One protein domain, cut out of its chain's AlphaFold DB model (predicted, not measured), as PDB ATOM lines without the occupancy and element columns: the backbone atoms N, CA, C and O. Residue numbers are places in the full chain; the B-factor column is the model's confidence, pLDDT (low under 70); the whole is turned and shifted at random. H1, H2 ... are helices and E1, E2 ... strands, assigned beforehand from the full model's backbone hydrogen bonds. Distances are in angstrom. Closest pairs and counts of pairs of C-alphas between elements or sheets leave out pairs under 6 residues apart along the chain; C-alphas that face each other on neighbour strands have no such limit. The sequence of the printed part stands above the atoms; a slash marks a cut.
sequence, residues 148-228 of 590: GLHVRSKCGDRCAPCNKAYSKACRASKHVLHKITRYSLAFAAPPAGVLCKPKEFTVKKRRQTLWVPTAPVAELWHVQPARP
ATOM      1  N   GLY A 148     -11.826 -43.935   8.307       40.59
ATOM      2  CA  GLY A 148     -10.424 -43.774   7.911       40.59
ATOM      3  C   GLY A 148      -9.802 -42.609   8.683       40.59
ATOM      4  O   GLY A 148      -9.733 -41.481   8.192       40.59
ATOM      5  N   LEU A 149      -9.455 -42.890   9.936       39.41
ATOM      6  CA  LEU A 149      -8.978 -41.956  10.943       39.41
ATOM      7  C   LEU A 149      -7.513 -41.604  10.686       39.41
ATOM      8  O   LEU A 149      -6.619 -42.430  10.858       39.41
ATOM      9  N   HIS A 150      -7.256 -40.349  10.323       46.41
ATOM     10  CA  HIS A 150      -5.905 -39.805  10.258       46.41
ATOM     11  C   HIS A 150      -5.669 -38.829  11.410       46.41
ATOM     12  O   HIS A 150      -6.472 -37.936  11.683       46.41
ATOM     13  N   VAL A 151      -4.534 -38.992  12.086       46.69
ATOM     14  CA  VAL A 151      -4.163 -38.208  13.263       46.69
ATOM     15  C   VAL A 151      -3.163 -37.123  12.863       46.69
ATOM     16  O   VAL A 151      -2.043 -37.409  12.444       46.69
ATOM     17  N   ARG A 152      -3.547 -35.848  12.994       48.41
ATOM     18  CA  ARG A 152      -2.672 -34.706  12.693       48.41
ATOM     19  C   ARG A 152      -1.972 -34.211  13.948       48.41
ATOM     20  O   ARG A 152      -2.644 -33.660  14.807       48.41
ATOM     21  N   SER A 153      -0.643 -34.261  14.005       48.34
ATOM     22  CA  SER A 153       0.132 -33.676  15.107       48.34
ATOM     23  C   SER A 153       0.574 -32.229  14.839       48.34
ATOM     24  O   SER A 153       1.140 -31.935  13.785       48.34
ATOM     25  N   LYS A 154       0.407 -31.329  15.812       56.56
ATOM     26  CA  LYS A 154       1.101 -30.036  15.901       56.56
ATOM     27  C   LYS A 154       1.948 -30.045  17.170       56.56
ATOM     28  O   LYS A 154       1.399 -30.053  18.269       56.56
ATOM     29  N   CYS A 155       3.269 -30.067  17.017       58.84
ATOM     30  CA  CYS A 155       4.203 -30.000  18.137       58.84
ATOM     31  C   CYS A 155       4.585 -28.548  18.443       58.84
ATOM     32  O   CYS A 155       4.811 -27.752  17.529       58.84
ATOM     33  N   GLY A 156       4.662 -28.210  19.724       75.88
ATOM     34  CA  GLY A 156       5.159 -26.929  20.194       75.88
ATOM     35  C   GLY A 156       5.866 -27.075  21.533       75.88
ATOM     36  O   GLY A 156       5.431 -27.829  22.403       75.88
ATOM     37  N   ASP A 157       6.945 -26.326  21.675       81.31
ATOM     38  CA  ASP A 157       7.748 -26.249  22.885       81.31
ATOM     39  C   ASP A 157       7.111 -25.242  23.851       81.31
ATOM     40  O   ASP A 157       6.876 -24.086  23.478       81.31
ATOM     41  N   ARG A 158       6.799 -25.662  25.083       79.25
ATOM     42  CA  ARG A 158       6.214 -24.803  26.125       79.25
ATOM     43  C   ARG A 158       7.082 -24.760  27.371       79.25
ATOM     44  O   ARG A 158       7.654 -25.755  27.798       79.25
ATOM     45  N   CYS A 159       7.178 -23.570  27.939       78.44
ATOM     46  CA  CYS A 159       7.911 -23.304  29.166       78.44
ATOM     47  C   CYS A 159       7.059 -23.681  30.378       78.44
ATOM     48  O   CYS A 159       5.957 -23.149  30.502       78.44
ATOM     49  N   ALA A 160       7.560 -24.554  31.259       72.00
ATOM     50  CA  ALA A 160       6.787 -25.051  32.404       72.00
ATOM     51  C   ALA A 160       6.317 -23.917  33.337       72.00
ATOM     52  O   ALA A 160       5.116 -23.808  33.557       72.00
ATOM     53  N   PRO A 161       7.194 -22.984  33.773       73.62
ATOM     54  CA  PRO A 161       6.794 -21.951  34.732       73.62
ATOM     55  C   PRO A 161       5.829 -20.890  34.190       73.62
ATOM     56  O   PRO A 161       5.115 -20.265  34.958       73.62
ATOM     57  N   CYS A 162       5.820 -20.624  32.878       76.94
ATOM     58  CA  CYS A 162       5.006 -19.532  32.323       76.94
ATOM     59  C   CYS A 162       3.937 -19.983  31.324       76.94
ATOM     60  O   CYS A 162       3.187 -19.146  30.823       76.94
ATOM     61  N   ASN A 163       3.894 -21.275  30.986       73.12
ATOM     62  CA  ASN A 163       2.975 -21.904  30.033       73.12
ATOM     63  C   ASN A 163       2.880 -21.198  28.655       73.12
ATOM     64  O   ASN A 163       1.917 -21.359  27.898       73.12
ATOM     65  N   LYS A 164       3.891 -20.402  28.283       81.81
ATOM     66  CA  LYS A 164       4.023 -19.753  26.967       81.81
ATOM     67  C   LYS A 164       4.924 -20.582  26.050       81.81
ATOM     68  O   LYS A 164       5.605 -21.503  26.501       81.81
ATOM     69  N   ALA A 165       4.914 -20.258  24.754       82.38
ATOM     70  CA  ALA A 165       5.861 -20.839  23.803       82.38
ATOM     71  C   ALA A 165       7.294 -20.606  24.305       82.38
ATOM     72  O   ALA A 165       7.632 -19.491  24.717       82.38
ATOM     73  N   TYR A 166       8.104 -21.662  24.322       73.62
ATOM     74  CA  TYR A 166       9.438 -21.617  24.901       73.62
ATOM     75  C   TYR A 166      10.310 -20.629  24.126       73.62
ATOM     76  O   TYR A 166      10.580 -20.805  22.938       73.62
ATOM     77  N   SER A 167      10.718 -19.556  24.798       81.75
ATOM     78  CA  SER A 167      11.404 -18.428  24.173       81.75
ATOM     79  C   SER A 167      12.872 -18.352  24.590       81.75
ATOM     80  O   SER A 167      13.337 -19.061  25.487       81.75
ATOM     81  N   LYS A 168      13.620 -17.436  23.962       75.62
ATOM     82  CA  LYS A 168      15.004 -17.127  24.349       75.62
ATOM     83  C   LYS A 168      15.102 -16.659  25.810       75.62
ATOM     84  O   LYS A 168      16.057 -17.027  26.484       75.62
ATOM     85  N   ALA A 169      14.101 -15.922  26.303       78.50
ATOM     86  CA  ALA A 169      14.038 -15.481  27.696       78.50
ATOM     87  C   ALA A 169      13.853 -16.667  28.658       78.50
ATOM     88  O   ALA A 169      14.593 -16.787  29.626       78.50
ATOM     89  N   CYS A 170      12.960 -17.612  28.336       74.88
ATOM     90  CA  CYS A 170      12.772 -18.837  29.126       74.88
ATOM     91  C   CYS A 170      14.063 -19.666  29.218       74.88
ATOM     92  O   CYS A 170      14.386 -20.208  30.274       74.88
ATOM     93  N   ARG A 171      14.823 -19.729  28.118       79.62
ATOM     94  CA  ARG A 171      16.120 -20.414  28.074       79.62
ATOM     95  C   ARG A 171      17.173 -19.725  28.944       79.62
ATOM     96  O   ARG A 171      17.912 -20.415  29.638       79.62
ATOM     97  N   ALA A 172      17.245 -18.394  28.903       75.69
ATOM     98  CA  ALA A 172      18.190 -17.618  29.711       75.69
ATOM     99  C   ALA A 172      17.938 -17.803  31.217       75.69
ATOM    100  O   ALA A 172      18.885 -17.950  31.982       75.69
ATOM    101  N   SER A 173      16.669 -17.910  31.616       79.88
ATOM    102  CA  SER A 173      16.253 -18.195  32.994       79.88
ATOM    103  C   SER A 173      16.321 -19.682  33.380       79.88
ATOM    104  O   SER A 173      15.825 -20.054  34.436       79.88
ATOM    105  N   LYS A 174      16.906 -20.550  32.537       84.81
ATOM    106  CA  LYS A 174      17.012 -22.010  32.750       84.81
ATOM    107  C   LYS A 174      15.668 -22.709  33.021       84.81
ATOM    108  O   LYS A 174      15.622 -23.722  33.712       84.81
ATOM    109  N   HIS A 175      14.570 -22.205  32.459       85.62
ATOM    110  CA  HIS A 175      13.267 -22.837  32.638       85.62
ATOM    111  C   HIS A 175      13.200 -24.199  31.943       85.62
ATOM    112  O   HIS A 175      13.759 -24.399  30.858       85.62
ATOM    113  N   VAL A 176      12.441 -25.106  32.547       75.56
ATOM    114  CA  VAL A 176      12.177 -26.449  32.034       75.56
ATOM    115  C   VAL A 176      11.265 -26.396  30.805       75.56
ATOM    116  O   VAL A 176      10.304 -25.618  30.749       75.56
ATOM    117  N   LEU A 177      11.591 -27.215  29.804       77.06
ATOM    118  CA  LEU A 177      10.858 -27.322  28.547       77.06
ATOM    119  C   LEU A 177       9.981 -28.581  28.529       77.06
ATOM    120  O   LEU A 177      10.482 -29.681  28.762       77.06
ATOM    121  N   HIS A 178       8.720 -28.423  28.124       74.06
ATOM    122  CA  HIS A 178       7.840 -29.525  27.737       74.06
ATOM    123  C   HIS A 178       7.579 -29.499  26.238       74.06
ATOM    124  O   HIS A 178       7.223 -28.460  25.671       74.06
ATOM    125  N   LYS A 179       7.686 -30.666  25.603       74.19
ATOM    126  CA  LYS A 179       7.212 -30.847  24.233       74.19
ATOM    127  C   LYS A 179       5.755 -31.272  24.285       74.19
ATOM    128  O   LYS A 179       5.441 -32.369  24.743       74.19
ATOM    129  N   ILE A 180       4.874 -30.407  23.799       73.19
ATOM    130  CA  ILE A 180       3.444 -30.686  23.733       73.19
ATOM    131  C   ILE A 180       3.082 -30.986  22.285       73.19
ATOM    132  O   ILE A 180       3.300 -30.166  21.390       73.19
ATOM    133  N   THR A 181       2.517 -32.164  22.055       68.06
ATOM    134  CA  THR A 181       2.007 -32.581  20.753       68.06
ATOM    135  C   THR A 181       0.494 -32.638  20.814       68.06
ATOM    136  O   THR A 181      -0.079 -33.431  21.552       68.06
ATOM    137  N   ARG A 182      -0.154 -31.776  20.035       72.69
ATOM    138  CA  ARG A 182      -1.604 -31.776  19.872       72.69
ATOM    139  C   ARG A 182      -1.976 -32.587  18.648       72.69
ATOM    140  O   ARG A 182      -1.502 -32.289  17.555       72.69
ATOM    141  N   TYR A 183      -2.872 -33.532  18.825       67.06
ATOM    142  CA  TYR A 183      -3.434 -34.370  17.793       67.06
ATOM    143  C   TYR A 183      -4.860 -33.919  17.474       67.06
ATOM    144  O   TYR A 183      -5.670 -33.680  18.367       67.06
ATOM    145  N   SER A 184      -5.162 -33.756  16.191       73.56
ATOM    146  CA  SER A 184      -6.507 -33.432  15.710       73.56
ATOM    147  C   SER A 184      -6.946 -34.459  14.678       73.56
ATOM    148  O   SER A 184      -6.127 -34.941  13.894       73.56
ATOM    149  N   LEU A 185      -8.237 -34.773  14.690       73.62
ATOM    150  CA  LEU A 185      -8.841 -35.729  13.773       73.62
ATOM    151  C   LEU A 185      -8.918 -35.156  12.354       73.62
ATOM    152  O   LEU A 185      -9.246 -33.983  12.158       73.62
ATOM    153  N   ALA A 186      -8.609 -35.994  11.372       76.69
ATOM    154  CA  ALA A 186      -8.836 -35.749   9.958       76.69
ATOM    155  C   ALA A 186      -9.464 -36.997   9.331       76.69
ATOM    156  O   ALA A 186      -9.157 -38.124   9.727       76.69
ATOM    157  N   PHE A 187     -10.334 -36.782   8.351       78.12
ATOM    158  CA  PHE A 187     -11.142 -37.829   7.745       78.12
ATOM    159  C   PHE A 187     -10.823 -37.982   6.259       78.12
ATOM    160  O   PHE A 187     -10.552 -36.999   5.572       78.12
ATOM    161  N   ALA A 188     -10.887 -39.208   5.740       79.56
ATOM    162  CA  ALA A 188     -10.769 -39.456   4.301       79.56
ATOM    163  C   ALA A 188     -11.962 -38.881   3.503       79.56
ATOM    164  O   ALA A 188     -11.806 -38.486   2.350       79.56
ATOM    165  N   ALA A 189     -13.131 -38.764   4.139       84.19
ATOM    166  CA  ALA A 189     -14.331 -38.106   3.622       84.19
ATOM    167  C   ALA A 189     -15.023 -37.331   4.763       84.19
ATOM    168  O   ALA A 189     -14.906 -37.749   5.916       84.19
ATOM    169  N   PRO A 190     -15.714 -36.208   4.493       83.88
ATOM    170  CA  PRO A 190     -16.353 -35.417   5.538       83.88
ATOM    171  C   PRO A 190     -17.537 -36.199   6.139       83.88
ATOM    172  O   PRO A 190     -18.420 -36.616   5.388       83.88
ATOM    173  N   PRO A 191     -17.583 -36.417   7.465       76.75
ATOM    174  CA  PRO A 191     -18.715 -37.079   8.107       76.75
ATOM    175  C   PRO A 191     -19.999 -36.251   7.971       76.75
ATOM    176  O   PRO A 191     -19.954 -35.017   8.002       76.75
ATOM    177  N   ALA A 192     -21.151 -36.920   7.876       79.94
ATOM    178  CA  ALA A 192     -22.444 -36.242   7.891       79.94
ATOM    179  C   ALA A 192     -22.598 -35.408   9.178       79.94
ATOM    180  O   ALA A 192     -22.288 -35.874  10.271       79.94
ATOM    181  N   GLY A 193     -23.034 -34.152   9.042       81.69
ATOM    182  CA  GLY A 193     -23.229 -33.237  10.174       81.69
ATOM    183  C   GLY A 193     -21.961 -32.569  10.727       81.69
ATOM    184  O   GLY A 193     -22.073 -31.696  11.583       81.69
ATOM    185  N   VAL A 194     -20.760 -32.897  10.226       78.75
ATOM    186  CA  VAL A 194     -19.506 -32.250  10.651       78.75
ATOM    187  C   VAL A 194     -18.999 -31.325   9.551       78.75
ATOM    188  O   VAL A 194     -18.501 -31.769   8.516       78.75
ATOM    189  N   LEU A 195     -19.060 -30.013   9.793       86.38
ATOM    190  CA  LEU A 195     -18.461 -29.032   8.890       86.38
ATOM    191  C   LEU A 195     -16.949 -29.273   8.806       86.38
ATOM    192  O   LEU A 195     -16.239 -29.187   9.807       86.38
ATOM    193  N   CYS A 196     -16.453 -29.581   7.608       89.25
ATOM    194  CA  CYS A 196     -15.045 -29.859   7.341       89.25
ATOM    195  C   CYS A 196     -14.515 -28.962   6.220       89.25
ATOM    196  O   CYS A 196     -15.246 -28.568   5.316       89.25
ATOM    197  N   LYS A 197     -13.214 -28.676   6.251       88.94
ATOM    198  CA  LYS A 197     -12.474 -28.069   5.142       88.94
ATOM    199  C   LYS A 197     -11.543 -29.114   4.525       88.94
ATOM    200  O   LYS A 197     -10.818 -29.778   5.276       88.94
ATOM    201  N   PRO A 198     -11.533 -29.261   3.189       91.38
ATOM    202  CA  PRO A 198     -10.577 -30.128   2.526       91.38
ATOM    203  C   PRO A 198      -9.179 -29.530   2.667       91.38
ATOM    204  O   PRO A 198      -8.985 -28.312   2.618       91.38
ATOM    205  N   LYS A 199      -8.190 -30.392   2.860       86.44
ATOM    206  CA  LYS A 199      -6.791 -30.005   2.922       86.44
ATOM    207  C   LYS A 199      -5.955 -31.005   2.142       86.44
ATOM    208  O   LYS A 199      -5.971 -32.198   2.440       86.44
ATOM    209  N   GLU A 200      -5.236 -30.497   1.149       87.88
ATOM    210  CA  GLU A 200      -4.330 -31.303   0.339       87.88
ATOM    211  C   GLU A 200      -3.014 -31.551   1.075       87.88
ATOM    212  O   GLU A 200      -2.437 -30.654   1.701       87.88
ATOM    213  N   PHE A 201      -2.526 -32.778   0.965       75.19
ATOM    214  CA  PHE A 201      -1.244 -33.216   1.483       75.19
ATOM    215  C   PHE A 201      -0.520 -34.027   0.423       75.19
ATOM    216  O   PHE A 201      -1.121 -34.847  -0.262       75.19
ATOM    217  N   THR A 202       0.791 -33.845   0.327       70.50
ATOM    218  CA  THR A 202       1.633 -34.697  -0.511       70.50
ATOM    219  C   THR A 202       2.344 -35.697   0.386       70.50
ATOM    220  O   THR A 202       3.222 -35.319   1.161       70.50
ATOM    221  N   VAL A 203       1.983 -36.973   0.282       62.94
ATOM    222  CA  VAL A 203       2.643 -38.073   0.995       62.94
ATOM    223  C   VAL A 203       3.279 -38.977  -0.049       62.94
ATOM    224  O   VAL A 203       2.598 -39.452  -0.953       62.94
ATOM    225  N   LYS A 204       4.601 -39.180   0.034       64.44
ATOM    226  CA  LYS A 204       5.364 -39.993  -0.935       64.44
ATOM    227  C   LYS A 204       5.052 -39.629  -2.401       64.44
ATOM    228  O   LYS A 204       4.777 -40.493  -3.224       64.44
ATOM    229  N   LYS A 205       5.053 -38.326  -2.717       72.94
ATOM    230  CA  LYS A 205       4.738 -37.758  -4.048       72.94
ATOM    231  C   LYS A 205       3.300 -37.977  -4.556       72.94
ATOM    232  O   LYS A 205       2.987 -37.499  -5.640       72.94
ATOM    233  N   ARG A 206       2.402 -38.607  -3.791       60.53
ATOM    234  CA  ARG A 206       0.967 -38.676  -4.111       60.53
ATOM    235  C   ARG A 206       0.216 -37.587  -3.349       60.53
ATOM    236  O   ARG A 206       0.414 -37.427  -2.144       60.53
ATOM    237  N   ARG A 207      -0.626 -36.827  -4.052       80.19
ATOM    238  CA  ARG A 207      -1.542 -35.871  -3.419       80.19
ATOM    239  C   ARG A 207      -2.732 -36.629  -2.841       80.19
ATOM    240  O   ARG A 207      -3.372 -37.404  -3.541       80.19
ATOM    241  N   GLN A 208      -3.007 -36.412  -1.564       83.75
ATOM    242  CA  GLN A 208      -4.165 -36.924  -0.848       83.75
ATOM    243  C   GLN A 208      -4.922 -35.745  -0.246       83.75
ATOM    244  O   GLN A 208      -4.314 -34.832   0.316       83.75
ATOM    245  N   THR A 209      -6.246 -35.775  -0.334       86.12
ATOM    246  CA  THR A 209      -7.111 -34.768   0.283       86.12
ATOM    247  C   THR A 209      -7.721 -35.359   1.539       86.12
ATOM    248  O   THR A 209      -8.408 -36.372   1.474       86.12
ATOM    249  N   LEU A 210      -7.469 -34.722   2.681       88.19
ATOM    250  CA  LEU A 210      -8.110 -35.068   3.945       88.19
ATOM    251  C   LEU A 210      -9.059 -33.950   4.363       88.19
ATOM    252  O   LEU A 210      -8.773 -32.766   4.181       88.19
ATOM    253  N   TRP A 211     -10.175 -34.325   4.964       86.75
ATOM    254  CA  TRP A 211     -11.210 -33.425   5.448       86.75
ATOM    255  C   TRP A 211     -10.993 -33.169   6.931       86.75
ATOM    256  O   TRP A 211     -11.081 -34.074   7.760       86.75
ATOM    257  N   VAL A 212     -10.653 -31.926   7.265       84.75
ATOM    258  CA  VAL A 212     -10.388 -31.510   8.643       84.75
ATOM    259  C   VAL A 212     -11.591 -30.718   9.144       84.75
ATOM    260  O   VAL A 212     -11.947 -29.730   8.497       84.75
ATOM    261  N   PRO A 213     -12.200 -31.083  10.282       83.00
ATOM    262  CA  PRO A 213     -13.296 -30.320  10.867       83.00
ATOM    263  C   PRO A 213     -12.959 -28.836  11.026       83.00
ATOM    264  O   PRO A 213     -11.858 -28.475  11.449       83.00
ATOM    265  N   THR A 214     -13.900 -27.961  10.678       80.50
ATOM    266  CA  THR A 214     -13.746 -26.507  10.827       80.50
ATOM    267  C   THR A 214     -13.777 -26.075  12.284       80.50
ATOM    268  O   THR A 214     -13.130 -25.089  12.632       80.50
ATOM    269  N   ALA A 215     -14.482 -26.832  13.123       76.69
ATOM    270  CA  ALA A 215     -14.375 -26.802  14.572       76.69
ATOM    271  C   ALA A 215     -13.820 -28.162  15.028       76.69
ATOM    272  O   ALA A 215     -14.248 -29.182  14.485       76.69
ATOM    273  N   PRO A 216     -12.855 -28.218  15.964       65.94
ATOM    274  CA  PRO A 216     -12.352 -29.496  16.446       65.94
ATOM    275  C   PRO A 216     -13.513 -30.320  17.027       65.94
ATOM    276  O   PRO A 216     -14.422 -29.758  17.622       65.94
ATOM    277  N   VAL A 217     -13.494 -31.639  16.828       63.25
ATOM    278  CA  VAL A 217     -14.512 -32.557  17.384       63.25
ATOM    279  C   VAL A 217     -13.960 -33.263  18.627       63.25
ATOM    280  O   VAL A 217     -14.659 -33.432  19.617       63.25
ATOM    281  N   ALA A 218     -12.662 -33.580  18.612       65.50
ATOM    282  CA  ALA A 218     -11.884 -34.028  19.761       65.50
ATOM    283  C   ALA A 218     -10.408 -33.643  19.564       65.50
ATOM    284  O   ALA A 218      -9.916 -33.589  18.427       65.50
ATOM    285  N   GLU A 219      -9.695 -33.376  20.660       61.81
ATOM    286  CA  GLU A 219      -8.251 -33.130  20.648       61.81
ATOM    287  C   GLU A 219      -7.552 -34.083  21.619       61.81
ATOM    288  O   GLU A 219      -7.904 -34.150  22.795       61.81
ATOM    289  N   LEU A 220      -6.539 -34.794  21.125       61.97
ATOM    290  CA  LEU A 220      -5.657 -35.610  21.958       61.97
ATOM    291  C   LEU A 220      -4.368 -34.826  22.206       61.97
ATOM    292  O   LEU A 220      -3.768 -34.287  21.278       61.97
ATOM    293  N   TRP A 221      -3.927 -34.754  23.453       62.16
ATOM    294  CA  TRP A 221      -2.702 -34.057  23.833       62.16
ATOM    295  C   TRP A 221      -1.708 -35.054  24.412       62.16
ATOM    296  O   TRP A 221      -2.041 -35.799  25.327       62.16
ATOM    297  N   HIS A 222      -0.486 -35.046  23.881       63.03
ATOM    298  CA  HIS A 222       0.642 -35.804  24.409       63.03
ATOM    299  C   HIS A 222       1.701 -34.834  24.918       63.03
ATOM    300  O   HIS A 222       2.197 -33.987  24.166       63.03
ATOM    301  N   VAL A 223       2.039 -34.959  26.196       66.81
ATOM    302  CA  VAL A 223       3.051 -34.134  26.857       66.81
ATOM    303  C   VAL A 223       4.247 -35.014  27.187       66.81
ATOM    304  O   VAL A 223       4.120 -35.981  27.935       66.81
ATOM    305  N   GLN A 224       5.406 -34.690  26.614       66.12
ATOM    306  CA  GLN A 224       6.648 -35.372  26.969       66.12
ATOM    307  C   GLN A 224       7.212 -34.828  28.292       66.12
ATOM    308  O   GLN A 224       7.031 -33.633  28.577       66.12
ATOM    309  N   PRO A 225       7.934 -35.665  29.063       59.31
ATOM    310  CA  PRO A 225       8.576 -35.245  30.300       59.31
ATOM    311  C   PRO A 225       9.495 -34.039  30.107       59.31
ATOM    312  O   PRO A 225      10.085 -33.831  29.039       59.31
ATOM    313  N   ALA A 226       9.590 -33.256  31.175       66.62
ATOM    314  CA  ALA A 226      10.479 -32.118  31.325       66.62
ATOM    315  C   ALA A 226      11.918 -32.465  30.910       66.62
ATOM    316  O   ALA A 226      12.501 -33.413  31.426       66.62
ATOM    317  N   ARG A 227      12.524 -31.671  30.017       61.75
ATOM    318  CA  ARG A 227      13.959 -31.791  29.707       61.75
ATOM    319  C   ARG A 227      14.707 -30.521  30.122       61.75
ATOM    320  O   ARG A 227      14.226 -29.423  29.811       61.75
ATOM    321  N   PRO A 228      15.880 -30.630  30.776       61.97
ATOM    322  CA  PRO A 228      16.764 -29.485  30.946       61.97
ATOM    323  C   PRO A 228      17.251 -28.998  29.568       61.97
ATOM    324  O   PRO A 228      17.335 -29.788  28.620       61.97
TER     325      PRO A 228
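Overview. This is residues 148 to 228 of the 590 residues of an uncharacterized protein of Chlamydomonas incerta (UniProt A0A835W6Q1). A long, narrow three-stranded sheet, E1, E2 and E5, makes the long axis, and the hairpin of E3 and E4 turns off to the side at one end, its tip, residues 202 to 207, sticking out free. At the other end sits the short helix H1. The printed part has 81 residues, with E1, H1, E2, E3, E4 and E5 along the chain; it is mostly strand, and its sheet, in the order E1, E2, E5, is antiparallel. The whole is loose, with a radius of gyration of the C-alphas of 16.7 A, and elongated, spanning 48 by 31 by 19 A.

Along the chain. Find C-alpha 149 at (-8.978, -41.956, 10.943); from there E1 runs 31.1 A to residue 159. H1 is residues 168 to 172, 6.3 A long. E2, residues 177 to 187, covers 32.0 A. E3, residues 196 to 203, covers 20.5 A, and E4, residues 206 to 213, 22.3 A. E5, residues 218 to 223, covers 16.5 A and ends at C-alpha 223 at (3.051, -34.134, 26.857).

Arrangement. Look first at inner strand E2: it is antiparallel to E1 at 159 degrees, with N 154 and O 182 2.8 A apart. E2 is also antiparallel to E5, at 154 degrees, with N 220 of E5 and O 183 of E2 3.1 A apart, within hydrogen-bond range. In the hairpin, N 199 and O 210 are 2.8 A apart. The closest C-alphas of E2 and E4 are Ala 186 and Val 212, 4.7 A. H1 only grazes the sheet with residues 170 to 171; its O i to N i+4 pair is within hydrogen-bond range. E3 and E5 are apart.

Size, cuts and confidence. The C-alphas farthest apart, Ala 172 and Ala 192, are 49.7 A apart. The printed part has no cut and no long link. Mean pLDDT of the printed part is 73.0, with residues 148 to 155 and 216 to 228 among those under 70.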